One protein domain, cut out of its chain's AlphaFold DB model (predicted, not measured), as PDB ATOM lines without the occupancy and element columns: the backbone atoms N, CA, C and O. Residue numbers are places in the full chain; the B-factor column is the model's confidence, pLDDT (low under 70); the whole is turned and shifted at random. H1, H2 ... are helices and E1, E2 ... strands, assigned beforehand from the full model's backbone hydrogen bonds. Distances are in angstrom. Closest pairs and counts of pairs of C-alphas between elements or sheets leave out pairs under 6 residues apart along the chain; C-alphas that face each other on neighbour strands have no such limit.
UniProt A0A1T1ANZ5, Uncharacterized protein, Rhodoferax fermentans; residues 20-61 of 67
ATOM      1  N   GLN A  20       1.852 -14.407 -54.805       90.38
ATOM      2  CA  GLN A  20       1.109 -13.145 -54.711       90.38
ATOM      3  C   GLN A  20      -0.335 -13.389 -54.275       90.38
ATOM      4  O   GLN A  20      -1.025 -14.246 -54.822       90.38
ATOM      5  N   VAL A  21      -0.792 -12.595 -53.312       89.12
ATOM      6  CA  VAL A  21      -2.171 -12.582 -52.816       89.12
ATOM      7  C   VAL A  21      -2.673 -11.145 -52.721       89.12
ATOM      8  O   VAL A  21      -1.882 -10.206 -52.634       89.12
ATOM      9  N   LEU A  22      -3.991 -10.965 -52.706       90.50
ATOM     10  CA  LEU A  22      -4.606  -9.696 -52.330       90.50
ATOM     11  C   LEU A  22      -4.878  -9.712 -50.829       90.50
ATOM     12  O   LEU A  22      -5.531 -10.622 -50.314       90.50
ATOM     13  N   VAL A  23      -4.379  -8.699 -50.126       89.00
ATOM     14  CA  VAL A  23      -4.629  -8.514 -48.695       89.00
ATOM     15  C   VAL A  23      -5.316  -7.192 -48.428       89.00
ATOM     16  O   VAL A  23      -5.102  -6.205 -49.130       89.00
ATOM     17  N   LYS A  24      -6.130  -7.176 -47.382       90.00
ATOM     18  CA  LYS A  24      -6.782  -5.985 -46.855       90.00
ATOM     19  C   LYS A  24      -6.389  -5.823 -45.395       90.00
ATOM     20  O   LYS A  24      -6.529  -6.760 -44.609       90.00
ATOM     21  N   VAL A  25      -5.887  -4.644 -45.047       90.44
ATOM     22  CA  VAL A  25      -5.546  -4.295 -43.663       90.44
ATOM     23  C   VAL A  25      -6.812  -3.913 -42.910       90.44
ATOM     24  O   VAL A  25      -7.675  -3.224 -43.464       90.44
ATOM     25  N   ALA A  26      -6.927  -4.373 -41.665       83.25
ATOM     26  CA  ALA A  26      -8.039  -4.024 -40.793       83.25
ATOM     27  C   ALA A  26      -8.092  -2.507 -40.529       83.25
ATOM     28  O   ALA A  26      -7.060  -1.835 -40.435       83.25
ATOM     29  N   SER A  27      -9.299  -1.953 -40.397       79.56
ATOM     30  CA  SER A  27      -9.481  -0.528 -40.112       79.56
ATOM     31  C   SER A  27      -8.771  -0.144 -38.807       79.56
ATOM     32  O   SER A  27      -8.962  -0.781 -37.773       79.56
ATOM     33  N   GLY A  28      -7.954   0.910 -38.845       79.50
ATOM     34  CA  GLY A  28      -7.178   1.375 -37.688       79.50
ATOM     35  C   GLY A  28      -5.800   0.721 -37.515       79.50
ATOM     36  O   GLY A  28      -5.021   1.202 -36.693       79.50
ATOM     37  N   CYS A  29      -5.450  -0.295 -38.313       80.19
ATOM     38  CA  CYS A  29      -4.091  -0.834 -38.358       80.19
ATOM     39  C   CYS A  29      -3.228  -0.071 -39.377       80.19
ATOM     40  O   CYS A  29      -3.626   0.151 -40.519       80.19
ATOM     41  N   MET A  30      -2.015   0.310 -38.969       81.69
ATOM     42  CA  MET A  30      -1.003   0.902 -39.850       81.69
ATOM     43  C   MET A  30       0.093  -0.123 -40.116       81.69
ATOM     44  O   MET A  30       0.892  -0.441 -39.237       81.69
ATOM     45  N   LEU A  31       0.143  -0.632 -41.345       83.31
ATOM     46  CA  LEU A  31       1.127  -1.624 -41.755       83.31
ATOM     47  C   LEU A  31       1.937  -1.109 -42.933       83.31
ATOM     48  O   LEU A  31       1.381  -0.651 -43.924       83.31
ATOM     49  N   VAL A  32       3.257  -1.237 -42.837       85.12
ATOM     50  CA  VAL A  32       4.152  -0.994 -43.969       85.12
ATOM     51  C   VAL A  32       4.168  -2.234 -44.859       85.12
ATOM     52  O   VAL A  32       4.305  -3.366 -44.373       85.12
ATOM     53  N   ASN A  33       4.015  -2.005 -46.159       83.06
ATOM     54  CA  ASN A  33       4.351  -2.947 -47.206       83.06
ATOM     55  C   ASN A  33       5.864  -2.865 -47.449       83.06
ATOM     56  O   ASN A  33       6.374  -1.906 -48.024       83.06
ATOM     57  N   ASN A  34       6.582  -3.891 -47.001       79.44
ATOM     58  CA  ASN A  34       8.040  -3.951 -47.118       79.44
ATOM     59  C   ASN A  34       8.529  -4.109 -48.572       79.44
ATOM     60  O   ASN A  34       9.720  -3.956 -48.820       79.44
ATOM     61  N   GLU A  35       7.645  -4.416 -49.524       78.88
ATOM     62  CA  GLU A  35       7.993  -4.502 -50.949       78.88
ATOM     63  C   GLU A  35       8.029  -3.124 -51.602       78.88
ATOM     64  O   GLU A  35       8.936  -2.819 -52.371       78.88
ATOM     65  N   THR A  36       7.049  -2.279 -51.281       80.06
ATOM     66  CA  THR A  36       6.905  -0.943 -51.871       80.06
ATOM     67  C   THR A  36       7.471   0.164 -50.983       80.06
ATOM     68  O   THR A  36       7.570   1.304 -51.427       80.06
ATOM     69  N   ASN A  37       7.843  -0.154 -49.735       84.06
ATOM     70  CA  ASN A  37       8.163   0.804 -48.667       84.06
ATOM     71  C   ASN A  37       7.050   1.841 -48.408       84.06
ATOM     72  O   ASN A  37       7.301   2.897 -47.830       84.06
ATOM     73  N   ALA A  38       5.816   1.537 -48.815       84.44
ATOM     74  CA  ALA A  38       4.641   2.364 -48.581       84.44
ATOM     75  C   ALA A  38       3.736   1.720 -47.525       84.44
ATOM     76  O   ALA A  38       3.804   0.517 -47.277       84.44
ATOM     77  N   TYR A  39       2.869   2.511 -46.902       85.94
ATOM     78  CA  TYR A  39       1.829   1.963 -46.037       85.94
ATOM     79  C   TYR A  39       0.740   1.303 -46.878       85.94
ATOM     80  O   TYR A  39       0.390   1.790 -47.952       85.94
ATOM     81  N   PHE A  40       0.198   0.200 -46.377       86.31
ATOM     82  CA  PHE A  40      -1.067  -0.308 -46.875       86.31
ATOM     83  C   PHE A  40      -2.167   0.706 -46.568       86.31
ATOM     84  O   PHE A  40      -2.258   1.208 -45.445       86.31
ATOM     85  N   GLU A  41      -3.016   0.978 -47.553       83.81
ATOM     86  CA  GLU A  41      -4.227   1.750 -47.319       83.81
ATOM     87  C   GLU A  41      -5.237   0.879 -46.552       83.81
ATOM     88  O   GLU A  41      -5.535  -0.245 -46.981       83.81
ATOM     89  N   PRO A  42      -5.759   1.355 -45.405       82.88
ATOM     90  CA  PRO A  42      -6.795   0.645 -44.680       82.88
ATOM     91  C   PRO A  42      -7.990   0.422 -45.587       82.88
ATOM     92  O   PRO A  42      -8.366   1.273 -46.388       82.88
ATOM     93  N   ASP A  43      -8.594  -0.742 -45.443       79.94
ATOM     94  CA  ASP A  43      -9.741  -1.145 -46.225       79.94
ATOM     95  C   ASP A  43      -9.554  -1.294 -47.754       79.94
ATOM     96  O   ASP A  43     -10.508  -1.656 -48.450       79.94
ATOM     97  N   VAL A  44      -8.337  -1.131 -48.281       85.69
ATOM     98  CA  VAL A  44      -8.034  -1.285 -49.711       85.69
ATOM     99  C   VAL A  44      -7.333  -2.617 -49.975       85.69
ATOM    100  O   VAL A  44      -6.326  -2.956 -49.352       85.69
ATOM    101  N   ALA A  45      -7.870  -3.387 -50.927       89.19
ATOM    102  CA  ALA A  45      -7.263  -4.641 -51.358       89.19
ATOM    103  C   ALA A  45      -5.967  -4.354 -52.125       89.19
ATOM    104  O   ALA A  45      -5.988  -3.769 -53.207       89.19
ATOM    105  N   THR A  46      -4.840  -4.772 -51.557       88.44
ATOM    106  CA  THR A  46      -3.504  -4.485 -52.080       88.44
ATOM    107  C   THR A  46      -2.770  -5.791 -52.387       88.44
ATOM    108  O   THR A  46      -2.771  -6.691 -51.542       88.44
ATOM    109  N   PRO A  47      -2.132  -5.927 -53.564       89.69
ATOM    110  CA  PRO A  47      -1.282  -7.075 -53.860       89.69
ATOM    111  C   PRO A  47      -0.067  -7.111 -52.926       89.69
ATOM    112  O   PRO A  47       0.608  -6.097 -52.740       89.69
ATOM    113  N   ALA A  48       0.217  -8.276 -52.357       88.25
ATOM    114  CA  ALA A  48       1.399  -8.517 -51.538       88.25
ATOM    115  C   ALA A  48       1.931  -9.934 -51.768       88.25
ATOM    116  O   ALA A  48       1.157 -10.879 -51.961       88.25
ATOM    117  N   THR A  49       3.249 -10.107 -51.703       90.69
ATOM    118  CA  THR A  49       3.850 -11.440 -51.671       90.69
ATOM    119  C   THR A  49       3.717 -12.021 -50.275       90.69
ATOM    120  O   THR A  49       3.991 -11.384 -49.252       90.69
ATOM    121  N   VAL A  50       3.324 -13.288 -50.221       89.56
ATOM    122  CA  VAL A  50       3.234 -14.042 -48.981       89.56
ATOM    123  C   VAL A  50       4.634 -14.248 -48.421       89.56
ATOM    124  O   VAL A  50       5.425 -15.059 -48.903       89.56
ATOM    125  N   THR A  51       4.921 -13.515 -47.357       90.38
ATOM    126  CA  THR A  51       6.114 -13.674 -46.530       90.38
ATOM    127  C   THR A  51       5.730 -14.274 -45.181       90.38
ATOM    128  O   THR A  51       4.559 -14.289 -44.799       90.38
ATOM    129  N   ILE A  52       6.720 -14.724 -44.407       90.38
ATOM    130  CA  ILE A  52       6.490 -15.199 -43.032       90.38
ATOM    131  C   ILE A  52       5.818 -14.104 -42.186       90.38
ATOM    132  O   ILE A  52       4.925 -14.393 -41.393       90.38
ATOM    133  N   THR A  53       6.205 -12.841 -42.381       89.56
ATOM    134  CA  THR A  53       5.587 -11.696 -41.704       89.56
ATOM    135  C   THR A  53       4.121 -11.532 -42.086       89.56
ATOM    136  O   THR A  53       3.298 -11.286 -41.209       89.56
ATOM    137  N   LEU A  54       3.774 -11.699 -43.368       88.19
ATOM    138  CA  LEU A  54       2.383 -11.614 -43.818       88.19
ATOM    139  C   LEU A  54       1.532 -12.747 -43.233       88.19
ATOM    140  O   LEU A  54       0.425 -12.495 -42.773       88.19
ATOM    141  N   LEU A  55       2.062 -13.974 -43.186       88.75
ATOM    142  CA  LEU A  55       1.369 -15.116 -42.576       88.75
ATOM    143  C   LEU A  55       1.090 -14.908 -41.085       88.75
ATOM    144  O   LEU A  55      -0.003 -15.226 -40.630       88.75
ATOM    145  N   ARG A  56       2.045 -14.350 -40.330       89.69
ATOM    146  CA  ARG A  56       1.822 -14.001 -38.915       89.69
ATOM    147  C   ARG A  56       0.721 -12.956 -38.766       89.69
ATOM    148  O   ARG A  56      -0.213 -13.175 -38.016       89.69
ATOM    149  N   ARG A  57       0.754 -11.895 -39.575       88.19
ATOM    150  CA  ARG A  57      -0.289 -10.854 -39.572       88.19
ATOM    151  C   ARG A  57      -1.673 -11.388 -39.954       88.19
ATOM    152  O   ARG A  57      -2.669 -10.902 -39.436       88.19
ATOM    153  N   LEU A  58      -1.741 -12.379 -40.846       87.12
ATOM    154  CA  LEU A  58      -2.985 -13.089 -41.167       87.12
ATOM    155  C   LEU A  58      -3.511 -13.882 -39.962       87.12
ATOM    156  O   LEU A  58      -4.715 -13.926 -39.745       87.12
ATOM    157  N   GLN A  59      -2.621 -14.501 -39.181       87.06
ATOM    158  CA  GLN A  59      -2.989 -15.210 -37.951       87.06
ATOM    159  C   GLN A  59      -3.411 -14.253 -36.831       87.06
ATOM    160  O   GLN A  59      -4.352 -14.558 -36.105       87.06
ATOM    161  N   ASP A  60      -2.744 -13.104 -36.720       86.81
ATOM    162  CA  ASP A  60      -3.038 -12.070 -35.722       86.81
ATOM    163  C   ASP A  60      -4.336 -11.296 -36.049       86.81
ATOM    164  O   ASP A  60      -4.900 -10.636 -35.179       86.81
ATOM    165  N   GLY A  61      -4.837 -11.396 -37.287       85.00
ATOM    166  CA  GLY A  61      -6.039 -10.698 -37.759       85.00
ATOM    167  C   GLY A  61      -5.795  -9.251 -38.207       85.00
ATOM    168  O   GLY A  61      -6.735  -8.550 -38.578       85.00
TER     169      GLY A  61
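What this domain is: This is residues 20 to 61 of the 67 residues of an uncharacterized protein of Rhodoferax fermentans (UniProt A0A1T1ANZ5). A two-stranded hairpin, E1 and E2, makes one wall of a small rounded domain, with the short helix H1 near E1 and a long looping stretch, residues 26 to 45, joining the two strands. Residues 29 to 40 of that stretch lie on the same side of the hairpin as H1. The printed part has 42 residues, with two named strands and one named helix in the order E1, E2, H1; the sheet has the order E1 - E2 and is antiparallel. The class is mixed, helices and strands, with 19 residues in named elements, under half. The whole is compact, with a radius of gyration of the C-alphas of 9.3 A and spans of 22 by 22 by 15 A.

Where its parts are: E1, residues 20 to 25, begins at C-alpha 20 (1.109, -13.145, -54.711) and is 15.6 A long from first to last C-alpha. E2, residues 46 to 49, measures 10.1 A. H1, residues 52 to 60, measures 12.4 A and ends at C-alpha 60 (-3.038, -12.070, -35.722).

How they stand to each other: E1 and E2 are antiparallel neighbours and form a hairpin, with 129 degrees between their N-to-C directions. The C-alphas of Gln 20 and Thr 49 face each other at 4.4 A. N 21 and O 48, at 2.9 A, and N 46 and O 23, at 2.8 A, are within hydrogen-bond range. E1 and H1 are near each other, with 5 pairs of C-alphas within 10 A. In H1, each O i to N i+4 pair is within hydrogen-bond range. Outside the named strands, residues 32 to 33 pair with residues 38 to 39, antiparallel.

The domain as a whole: The two C-alphas farthest apart, those of Gln 20 and Gly 28, are 23.9 A apart. The link from E1 to E2 is long, with 20 residues; that from E2 to H1 is tight, with 2. The printed part has no cut. The mean pLDDT of the printed part is 86.0, and no printed residue is under 70.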